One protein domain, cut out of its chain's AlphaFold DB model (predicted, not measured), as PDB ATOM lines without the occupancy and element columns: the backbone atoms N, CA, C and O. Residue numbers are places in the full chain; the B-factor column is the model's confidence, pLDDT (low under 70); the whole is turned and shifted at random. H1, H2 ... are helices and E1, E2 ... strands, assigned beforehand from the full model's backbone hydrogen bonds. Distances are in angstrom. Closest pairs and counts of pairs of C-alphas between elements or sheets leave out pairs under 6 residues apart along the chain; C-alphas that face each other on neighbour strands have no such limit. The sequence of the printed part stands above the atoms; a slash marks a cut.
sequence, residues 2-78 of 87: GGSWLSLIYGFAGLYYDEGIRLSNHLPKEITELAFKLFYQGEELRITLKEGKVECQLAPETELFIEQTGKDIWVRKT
ATOM      1  N   GLY A   2     -23.811  18.801   2.805       90.94
ATOM      2  CA  GLY A   2     -24.346  20.088   2.311       90.94
ATOM      3  C   GLY A   2     -25.119  20.003   0.985       90.94
ATOM      4  O   GLY A   2     -26.098  20.717   0.802       90.94
ATOM      5  N   GLY A   3     -24.738  19.081   0.090       93.75
ATOM      6  CA  GLY A   3     -25.412  18.898  -1.202       93.75
ATOM      7  C   GLY A   3     -26.907  18.597  -1.079       93.75
ATOM      8  O   GLY A   3     -27.695  19.174  -1.808       93.75
ATOM      9  N   SER A   4     -27.315  17.781  -0.102       93.50
ATOM     10  CA  SER A   4     -28.730  17.475   0.142       93.50
ATOM     11  C   SER A   4     -29.537  18.721   0.516       93.50
ATOM     12  O   SER A   4     -30.630  18.915  -0.005       93.50
ATOM     13  N   TRP A   5     -28.987  19.590   1.371       94.06
ATOM     14  CA  TRP A   5     -29.622  20.864   1.716       94.06
ATOM     15  C   TRP A   5     -29.731  21.774   0.494       94.06
ATOM     16  O   TRP A   5     -30.806  22.284   0.202       94.06
ATOM     17  N   LEU A   6     -28.653  21.915  -0.280       94.88
ATOM     18  CA  LEU A   6     -28.670  22.726  -1.498       94.88
ATOM     19  C   LEU A   6     -29.697  22.213  -2.516       94.88
ATOM     20  O   LEU A   6     -30.414  23.025  -3.090       94.88
ATOM     21  N   SER A   7     -29.835  20.894  -2.687       95.19
ATOM     22  CA  SER A   7     -30.861  20.306  -3.557       95.19
ATOM     23  C   SER A   7     -32.284  20.624  -3.090       95.19
ATOM     24  O   SER A   7     -33.146  20.899  -3.919       95.19
ATOM     25  N   LEU A   8     -32.543  20.619  -1.778       96.06
ATOM     26  CA  LEU A   8     -33.853  20.998  -1.240       96.06
ATOM     27  C   LEU A   8     -34.132  22.491  -1.441       96.06
ATOM     28  O   LEU A   8     -35.222  22.851  -1.870       96.06
ATOM     29  N   ILE A   9     -33.152  23.350  -1.157       96.56
ATOM     30  CA  ILE A   9     -33.353  24.800  -1.144       96.56
ATOM     31  C   ILE A   9     -33.318  25.404  -2.554       96.56
ATOM     32  O   ILE A   9     -34.269  26.056  -2.970       96.56
ATOM     33  N   TYR A  10     -32.252  25.170  -3.317       96.12
ATOM     34  CA  TYR A  10     -32.117  25.727  -4.668       96.12
ATOM     35  C   TYR A  10     -32.856  24.899  -5.728       96.12
ATOM     36  O   TYR A  10     -33.208  25.428  -6.774       96.12
ATOM     37  N   GLY A  11     -33.091  23.608  -5.470       96.38
ATOM     38  CA  GLY A  11     -33.861  22.741  -6.362       96.38
ATOM     39  C   GLY A  11     -35.358  22.817  -6.077       96.38
ATOM     40  O   GLY A  11     -36.102  23.472  -6.799       96.38
ATOM     41  N   PHE A  12     -35.816  22.140  -5.022       96.38
ATOM     42  CA  PHE A  12     -37.255  21.985  -4.761       96.38
ATOM     43  C   PHE A  12     -37.945  23.255  -4.268       96.38
ATOM     44  O   PHE A  12     -39.090  23.502  -4.645       96.38
ATOM     45  N   ALA A  13     -37.271  24.060  -3.446       97.56
ATOM     46  CA  ALA A  13     -37.813  25.340  -3.006       97.56
ATOM     47  C   ALA A  13     -37.642  26.467  -4.033       97.56
ATOM     48  O   ALA A  13     -38.153  27.567  -3.817       97.56
ATOM     49  N   GLY A  14     -36.929  26.196  -5.135       97.00
ATOM     50  CA  GLY A  14     -36.699  27.163  -6.203       97.00
ATOM     51  C   GLY A  14     -36.060  28.454  -5.702       97.00
ATOM     52  O   GLY A  14     -36.354  29.518  -6.242       97.00
ATOM     53  N   LEU A  15     -35.253  28.389  -4.634       97.50
ATOM     54  CA  LEU A  15     -34.669  29.587  -4.048       97.50
ATOM     55  C   LEU A  15     -33.738  30.249  -5.063       97.50
ATOM     56  O   LEU A  15     -32.771  29.644  -5.523       97.50
ATOM     57  N   TYR A  16     -33.999  31.515  -5.356       96.19
ATOM     58  CA  TYR A  16     -33.127  32.365  -6.154       96.19
ATOM     59  C   TYR A  16     -32.880  33.675  -5.413       96.19
ATOM     60  O   TYR A  16     -33.778  34.200  -4.756       96.19
ATOM     61  N   TYR A  17     -31.654  34.183  -5.489       93.38
ATOM     62  CA  TYR A  17     -31.257  35.410  -4.807       93.38
ATOM     63  C   TYR A  17     -30.745  36.444  -5.809       93.38
ATOM     64  O   TYR A  17     -29.786  36.179  -6.534       93.38
ATOM     65  N   ASP A  18     -31.388  37.612  -5.818       89.19
ATOM     66  CA  ASP A  18     -30.999  38.797  -6.584       89.19
ATOM     67  C   ASP A  18     -31.108  40.076  -5.725       89.19
ATOM     68  O   ASP A  18     -30.343  40.264  -4.781       89.19
ATOM     69  N   GLU A  19     -32.082  40.942  -5.996       90.00
ATOM     70  CA  GLU A  19     -32.480  42.081  -5.161       90.00
ATOM     71  C   GLU A  19     -33.356  41.635  -3.969       90.00
ATOM     72  O   GLU A  19     -33.715  42.422  -3.090       90.00
ATOM     73  N   GLY A  20     -33.701  40.347  -3.916       95.00
ATOM     74  CA  GLY A  20     -34.380  39.704  -2.799       95.00
ATOM     75  C   GLY A  20     -34.322  38.184  -2.900       95.00
ATOM     76  O   GLY A  20     -33.665  37.631  -3.778       95.00
ATOM     77  N   ILE A  21     -35.018  37.501  -1.996       96.88
ATOM     78  CA  ILE A  21     -35.179  36.045  -2.041       96.88
ATOM     79  C   ILE A  21     -36.458  35.711  -2.789       96.88
ATOM     80  O   ILE A  21     -37.550  36.040  -2.332       96.88
ATOM     81  N   ARG A  22     -36.329  35.026  -3.919       97.38
ATOM     82  CA  ARG A  22     -37.446  34.457  -4.672       97.38
ATOM     83  C   ARG A  22     -37.571  32.980  -4.355       97.38
ATOM     84  O   ARG A  22     -36.558  32.303  -4.188       97.38
ATOM     85  N   LEU A  23     -38.803  32.498  -4.264       98.06
ATOM     86  CA  LEU A  23     -39.118  31.095  -4.017       98.06
ATOM     87  C   LEU A  23     -40.277  30.666  -4.909       98.06
ATOM     88  O   LEU A  23     -41.307  31.346  -4.964       98.06
ATOM     89  N   SER A  24     -40.115  29.498  -5.518       97.06
ATOM     90  CA  SER A  24     -41.098  28.866  -6.393       97.06
ATOM     91  C   SER A  24     -41.239  27.400  -6.000       97.06
ATOM     92  O   SER A  24     -40.253  26.695  -5.787       97.06
ATOM     93  N   ASN A  25     -42.476  26.921  -5.869       96.88
ATOM     94  CA  ASN A  25     -42.715  25.560  -5.397       96.88
ATOM     95  C   ASN A  25     -42.498  24.534  -6.522       96.88
ATOM     96  O   ASN A  25     -43.334  24.394  -7.417       96.88
ATOM     97  N   HIS A  26     -41.399  23.783  -6.436       96.75
ATOM     98  CA  HIS A  26     -41.046  22.693  -7.346       96.75
ATOM     99  C   HIS A  26     -41.042  21.329  -6.650       96.75
ATOM    100  O   HIS A  26     -40.291  20.432  -7.044       96.75
ATOM    101  N   LEU A  27     -41.856  21.155  -5.602       96.62
ATOM    102  CA  LEU A  27     -41.956  19.860  -4.944       96.62
ATOM    103  C   LEU A  27     -42.424  18.786  -5.940       96.62
ATOM    104  O   LEU A  27     -43.404  18.992  -6.666       96.62
ATOM    105  N   PRO A  28     -41.741  17.630  -5.982       94.69
ATOM    106  CA  PRO A  28     -42.224  16.490  -6.738       94.69
ATOM    107  C   PRO A  28     -43.507  15.953  -6.080       94.69
ATOM    108  O   PRO A  28     -43.768  16.198  -4.902       94.69
ATOM    109  N   LYS A  29     -44.330  15.217  -6.836       92.69
ATOM    110  CA  LYS A  29     -45.677  14.791  -6.397       92.69
ATOM    111  C   LYS A  29     -45.657  13.902  -5.148       92.69
ATOM    112  O   LYS A  29     -46.668  13.779  -4.464       92.69
ATOM    113  N   GLU A  30     -44.524  13.274  -4.877       95.62
ATOM    114  CA  GLU A  30     -44.274  12.373  -3.761       95.62
ATOM    115  C   GLU A  30     -44.029  13.120  -2.441       95.62
ATOM    116  O   GLU A  30     -44.177  12.526  -1.373       95.62
ATOM    117  N   ILE A  31     -43.666  14.409  -2.491       94.88
ATOM    118  CA  ILE A  31     -43.412  15.235  -1.307       94.88
ATOM    119  C   ILE A  31     -44.586  16.189  -1.107       94.88
ATOM    120  O   ILE A  31     -44.828  17.093  -1.903       94.88
ATOM    121  N   THR A  32     -45.314  15.993  -0.011       95.75
ATOM    122  CA  THR A  32     -46.511  16.779   0.307       95.75
ATOM    123  C   THR A  32     -46.185  18.149   0.891       95.75
ATOM    124  O   THR A  32     -46.944  19.097   0.683       95.75
ATOM    125  N   GLU A  33     -45.076  18.251   1.623       97.56
ATOM    126  CA  GLU A  33     -44.689  19.459   2.338       97.56
ATOM    127  C   GLU A  33     -43.168  19.535   2.531       97.56
ATOM    128  O   GLU A  33     -42.514  18.536   2.832       97.56
ATOM    129  N   LEU A  34     -42.614  20.740   2.390       97.62
ATOM    130  CA  LEU A  34     -41.251  21.072   2.799       97.62
ATOM    131  C   LEU A  34     -41.293  22.361   3.617       97.62
ATOM    132  O   LEU A  34     -41.678  23.407   3.100       97.62
ATOM    133  N   ALA A  35     -40.860  22.285   4.872       98.06
ATOM    134  CA  ALA A  35     -40.756  23.435   5.758       98.06
ATOM    135  C   ALA A  35     -39.308  23.634   6.201       98.06
ATOM    136  O   ALA A  35     -38.620  22.682   6.579       98.06
ATOM    137  N   PHE A  36     -38.837  24.875   6.155       97.69
ATOM    138  CA  PHE A  36     -37.481  25.215   6.560       97.69
ATOM    139  C   PHE A  36     -37.371  26.661   7.033       97.69
ATOM    140  O   PHE A  36     -38.269  27.486   6.862       97.69
ATOM    141  N   LYS A  37     -36.232  26.952   7.657       97.19
ATOM    142  CA  LYS A  37     -35.866  28.283   8.119       97.19
ATOM    143  C   LYS A  37     -34.598  28.730   7.421       97.19
ATOM    144  O   LYS A  37     -33.693  27.921   7.211       97.19
ATOM    145  N   LEU A  38     -34.519  30.013   7.107       95.31
ATOM    146  CA  LEU A  38     -33.300  30.638   6.612       95.31
ATOM    147  C   LEU A  38     -33.175  32.045   7.191       95.31
ATOM    148  O   LEU A  38     -34.178  32.667   7.527       95.31
ATOM    149  N   PHE A  39     -31.947  32.544   7.284       94.94
ATOM    150  CA  PHE A  39     -31.699  33.928   7.664       94.94
ATOM    151  C   PHE A  39     -31.445  34.779   6.426       94.94
ATOM    152  O   PHE A  39     -30.586  34.445   5.609       94.94
ATOM    153  N   TYR A  40     -32.172  35.884   6.303       94.88
ATOM    154  CA  TYR A  40     -31.975  36.881   5.260       94.88
ATOM    155  C   TYR A  40     -31.868  38.262   5.891       94.88
ATOM    156  O   TYR A  40     -32.738  38.674   6.648       94.88
ATOM    157  N   GLN A  41     -30.764  38.959   5.619       92.25
ATOM    158  CA  GLN A  41     -30.463  40.276   6.196       92.25
ATOM    159  C   GLN A  41     -30.600  40.348   7.732       92.25
ATOM    160  O   GLN A  41     -31.022  41.365   8.273       92.25
ATOM    161  N   GLY A  42     -30.220  39.275   8.434       92.06
ATOM    162  CA  GLY A  42     -30.291  39.197   9.897       92.06
ATOM    163  C   GLY A  42     -31.643  38.744  10.452       92.06
ATOM    164  O   GLY A  42     -31.765  38.583  11.662       92.06
ATOM    165  N   GLU A  43     -32.627  38.473   9.596       92.69
ATOM    166  CA  GLU A  43     -33.976  38.082  10.003       92.69
ATOM    167  C   GLU A  43     -34.294  36.625   9.640       92.69
ATOM    168  O   GLU A  43     -33.932  36.153   8.561       92.69
ATOM    169  N   GLU A  44     -34.970  35.898  10.539       95.25
ATOM    170  CA  GLU A  44     -35.432  34.526  10.282       95.25
ATOM    171  C   GLU A  44     -36.687  34.552   9.401       95.25
ATOM    172  O   GLU A  44     -37.723  35.087   9.798       95.25
ATOM    173  N   LEU A  45     -36.617  33.898   8.243       96.75
ATOM    174  CA  LEU A  45     -37.776  33.585   7.414       96.75
ATOM    175  C   LEU A  45     -38.199  32.143   7.685       96.75
ATOM    176  O   LEU A  45     -37.363  31.233   7.658       96.75
ATOM    177  N   ARG A  46     -39.498  31.916   7.895       98.00
ATOM    178  CA  ARG A  46     -40.069  30.561   7.955       98.00
ATOM    179  C   ARG A  46     -40.807  30.288   6.664       98.00
ATOM    180  O   ARG A  46     -41.777  30.980   6.369       98.00
ATOM    181  N   ILE A  47     -40.319  29.316   5.905       98.12
ATOM    182  CA  ILE A  47     -40.824  28.975   4.582       98.12
ATOM    183  C   ILE A  47     -41.533  27.627   4.653       98.12
ATOM    184  O   ILE A  47     -40.963  26.666   5.173       98.12
ATOM    185  N   THR A  48     -42.730  27.557   4.078       98.12
ATOM    186  CA  THR A  48     -43.485  26.315   3.896       98.12
ATOM    187  C   THR A  48     -43.914  26.191   2.441       98.12
ATOM    188  O   THR A  48     -44.565  27.077   1.891       98.12
ATOM    189  N   LEU A  49     -43.556  25.079   1.809       97.94
ATOM    190  CA  LEU A  49     -44.038  24.691   0.491       97.94
ATOM    191  C   LEU A  49     -45.078  23.599   0.660       97.94
ATOM    192  O   LEU A  49     -44.761  22.535   1.190       97.94
ATOM    193  N   LYS A  50     -46.296  23.845   0.182       96.38
ATOM    194  CA  LYS A  50     -47.404  22.890   0.274       96.38
ATOM    195  C   LYS A  50     -48.435  23.154  -0.812       96.38
ATOM    196  O   LYS A  50     -48.678  24.306  -1.158       96.38
ATOM    197  N   GLU A  51     -49.027  22.097  -1.371       90.75
ATOM    198  CA  GLU A  51     -50.133  22.201  -2.347       90.75
ATOM    199  C   GLU A  51     -49.823  23.135  -3.540       90.75
ATOM    200  O   GLU A  51     -50.682  23.845  -4.070       90.75
ATOM    201  N   GLY A  52     -48.557  23.148  -3.970       90.62
ATOM    202  CA  GLY A  52     -48.070  23.991  -5.061       90.62
ATOM    203  C   GLY A  52     -47.977  25.481  -4.727       90.62
ATOM    204  O   GLY A  52     -47.826  26.274  -5.646       90.62
ATOM    205  N   LYS A  53     -48.086  25.881  -3.458       94.25
ATOM    206  CA  LYS A  53     -47.913  27.262  -2.989       94.25
ATOM    207  C   LYS A  53     -46.640  27.397  -2.165       94.25
ATOM    208  O   LYS A  53     -46.139  26.404  -1.628       94.25
ATOM    209  N   VAL A  54     -46.155  28.629  -2.054       97.56
ATOM    210  CA  VAL A  54     -45.133  29.023  -1.086       97.56
ATOM    211  C   VAL A  54     -45.763  29.963  -0.063       97.56
ATOM    212  O   VAL A  54     -46.387  30.961  -0.421       97.56
ATOM    213  N   GLU A  55     -45.580  29.646   1.211       96.50
ATOM    214  CA  GLU A  55     -45.949  30.490   2.339       96.50
ATOM    215  C   GLU A  55     -44.679  30.943   3.055       96.50
ATOM    216  O   GLU A  55     -43.742  30.161   3.246       96.50
ATOM    217  N   CYS A  56     -44.643  32.213   3.452       97.06
ATOM    218  CA  CYS A  56     -43.544  32.776   4.220       97.06
ATOM    219  C   CYS A  56     -44.087  33.557   5.412       97.06
ATOM    220  O   CYS A  56     -45.013  34.356   5.277       97.06
ATOM    221  N   GLN A  57     -43.497  33.319   6.578       96.88
ATOM    222  CA  GLN A  57     -43.729  34.111   7.775       96.88
ATOM    223  C   GLN A  57     -42.468  34.908   8.083       96.88
ATOM    224  O   GLN A  57     -41.370  34.342   8.158       96.88
ATOM    225  N   LEU A  58     -42.653  36.211   8.276       95.06
ATOM    226  CA  LEU A  58     -41.610  37.137   8.695       95.06
ATOM    227  C   LEU A  58     -41.678  37.373  10.208       95.06
ATOM    228  O   LEU A  58     -42.683  37.072  10.859       95.06
ATOM    229  N   ALA A  59     -40.609  37.933  10.769       90.06
ATOM    230  CA  ALA A  59     -40.631  38.431  12.136       90.06
ATOM    231  C   ALA A  59     -41.613  39.619  12.274       90.06
ATOM    232  O   ALA A  59     -41.784  40.371  11.318       90.06
ATOM    233  N   PRO A  60     -42.247  39.832  13.444       84.88
ATOM    234  CA  PRO A  60     -43.239  40.899  13.621       84.88
ATOM    235  C   PRO A  60     -42.726  42.323  13.351       84.88
ATOM    236  O   PRO A  60     -43.491  43.164  12.895       84.88
ATOM    237  N   GLU A  61     -41.446  42.592  13.620       87.19
ATOM    238  CA  GLU A  61     -40.822  43.923  13.508       87.19
ATOM    239  C   GLU A  61     -39.851  44.013  12.315       87.19
ATOM    240  O   GLU A  61     -38.821  44.679  12.369       87.19
ATOM    241  N   THR A  62     -40.167  43.292  11.241       89.94
ATOM    242  CA  THR A  62     -39.356  43.202  10.021       89.94
ATOM    243  C   THR A  62     -39.452  44.447   9.132       89.94
ATOM    244  O   THR A  62     -40.515  45.057   9.004       89.94
ATOM    245  N   GLU A  63     -38.361  44.785   8.438       91.88
ATOM    246  CA  GLU A  63     -38.389  45.726   7.300       91.88
ATOM    247  C   GLU A  63     -38.592  45.019   5.946       91.88
ATOM    248  O   GLU A  63     -38.665  45.662   4.888       91.88
ATOM    249  N   LEU A  64     -38.633  43.686   5.961       94.31
ATOM    250  CA  LEU A  64     -38.897  42.864   4.793       94.31
ATOM    251  C   LEU A  64     -40.395  42.830   4.508       94.31
ATOM    252  O   LEU A  64     -41.240  42.918   5.395       94.31
ATOM    253  N   PHE A  65     -40.732  42.639   3.244       94.06
ATOM    254  CA  PHE A  65     -42.097  42.377   2.829       94.06
ATOM    255  C   PHE A  65     -42.125  41.261   1.791       94.06
ATOM    256  O   PHE A  65     -41.116  40.961   1.146       94.06
ATOM    257  N   ILE A  66     -43.287  40.622   1.675       95.25
ATOM    258  CA  ILE A  66     -43.531  39.516   0.752       95.25
ATOM    259  C   ILE A  66     -44.388  40.039  -0.396       95.25
ATOM    260  O   ILE A  66     -45.509  40.498  -0.179       95.25
ATOM    261  N   GLU A  67     -43.889  39.918  -1.619       95.00
ATOM    262  CA  GLU A  67     -44.680  40.093  -2.834       95.00
ATOM    263  C   GLU A  67     -45.094  38.729  -3.370       95.00
ATOM    264  O   GLU A  67     -44.246  37.881  -3.650       95.00
ATOM    265  N   GLN A  68     -46.397  38.508  -3.524       93.62
ATOM    266  CA  GLN A  68     -46.920  37.260  -4.068       93.62
ATOM    267  C   GLN A  68     -47.193  37.403  -5.567       93.62
ATOM    268  O   GLN A  68     -48.002  38.233  -5.981       93.62
ATOM    269  N   THR A  69     -46.544  36.565  -6.378       88.38
ATOM    270  CA  THR A  69     -46.732  36.520  -7.836       88.38
ATOM    271  C   THR A  69     -47.277  35.153  -8.225       88.38
ATOM    272  O   THR A  69     -46.543  34.181  -8.395       88.38
ATOM    273  N   GLY A  70     -48.602  35.050  -8.335       89.56
ATOM    274  CA  GLY A  70     -49.261  33.766  -8.555       89.56
ATOM    275  C   GLY A  70     -49.054  32.826  -7.364       89.56
ATOM    276  O   GLY A  70     -49.647  33.029  -6.309       89.56
ATOM    277  N   LYS A  71     -48.246  31.777  -7.549       90.06
ATOM    278  CA  LYS A  71     -47.931  30.768  -6.517       90.06
ATOM    279  C   LYS A  71     -46.557  30.962  -5.867       90.06
ATOM    280  O   LYS A  71     -46.258  30.284  -4.883       90.06
ATOM    281  N   ASP A  72     -45.784  31.896  -6.402       94.69
ATOM    282  CA  ASP A  72     -44.415  32.185  -6.008       94.69
ATOM    283  C   ASP A  72     -44.380  33.420  -5.110       94.69
ATOM    284  O   ASP A  72     -45.318  34.230  -5.095       94.69
ATOM    285  N   ILE A  73     -43.286  33.577  -4.369       96.50
ATOM    286  CA  ILE A  73     -43.075  34.736  -3.502       96.50
ATOM    287  C   ILE A  73     -41.719  35.389  -3.746       96.50
ATOM    288  O   ILE A  73     -40.744  34.723  -4.098       96.50
ATOM    289  N   TRP A  74     -41.655  36.693  -3.489       96.62
ATOM    290  CA  TRP A  74     -40.426  37.473  -3.458       96.62
ATOM    291  C   TRP A  74     -40.330  38.240  -2.141       96.62
ATOM    292  O   TRP A  74     -41.181  39.069  -1.828       96.62
ATOM    293  N   VAL A  75     -39.303  37.941  -1.350       96.62
ATOM    294  CA  VAL A  75     -39.013  38.589  -0.071       96.62
ATOM    295  C   VAL A  75     -37.903  39.613  -0.270       96.62
ATOM    296  O   VAL A  75     -36.777  39.253  -0.627       96.62
ATOM    297  N   ARG A  76     -38.192  40.890  -0.020       94.88
ATOM    298  CA  ARG A  76     -37.227  41.990  -0.188       94.88
ATOM    299  C   ARG A  76     -37.466  43.115   0.815       94.88
ATOM    300  O   ARG A  76     -38.506  43.161   1.462       94.88
ATOM    301  N   LYS A  77     -36.484  44.007   0.969       90.81
ATOM    302  CA  LYS A  77     -36.640  45.237   1.759       90.81
ATOM    303  C   LYS A  77     -37.319  46.317   0.934       90.81
ATOM    304  O   LYS A  77     -37.132  46.379  -0.280       90.81
ATOM    305  N   THR A  78     -38.048  47.209   1.601       75.19
ATOM    306  CA  THR A  78     -38.499  48.452   0.962       75.19
ATOM    307  C   THR A  78     -37.278  49.324   0.696       75.19
ATOM    308  O   THR A  78     -36.638  49.811   1.625       75.19
TER     309      THR A  78
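Overview. This is residues 2 to 78 of the 87 residues of a protein of Enterococcus sp. HSIEG1 (UniProt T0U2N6). Two small three-stranded sheets, E1 E6 E5 and E2 E3 E4, lie face to face as a sandwich, their strands nearly aligned at 7 degrees; the short helix H1 stands near E2 and only grazes the second sheet, with residues 8 to 12. The 77 printed residues hold H1, then E1 to E6 in order; both sheets are antiparallel, and E2 E3 E4 is a meander, each strand the antiparallel neighbour of the one before. The class is mixed, helices and strands. The whole is compact, radius of gyration of the C-alphas 12.0 A, spanning 36 by 29 by 22 A.

Along the chain. Find C-alpha 2 at (-24.346, 20.088, 2.311); from there H1 runs to residue 12, 14.8 A. Next come E1, residues 21 to 23, E2, 33 to 40, 21.8 A, and E3, 43 to 50, 22.5 A. E4 is residues 53 to 57, E5 64 to 69, and E6 72 to 77, ending at C-alpha 77 (-36.640, 45.237, 1.759).

Arrangement. In H1 every O i to N i+4 pair is within hydrogen-bond range. Look at N 21 and O 75, 2.8 A, for E1 and E6, and at N 67 and O 74, 2.8 A, for the hairpin E5 and E6. The hairpin E2 and E3 has N 36 and O 47 at 2.9 A; the hairpin E3 and E4 has N 48 and O 55 at 2.9 A. Between the sheets, the closest C-alphas of E4 and E6 are Val 54 and Asp 72, 5.9 A. H1 and E5 are apart.

Size, cuts and confidence. The C-alphas farthest apart, Glu 30 and Thr 78, are 36.8 A apart. The printed part has no cut, no link is long, and no printed residue is under 70 in pLDDT.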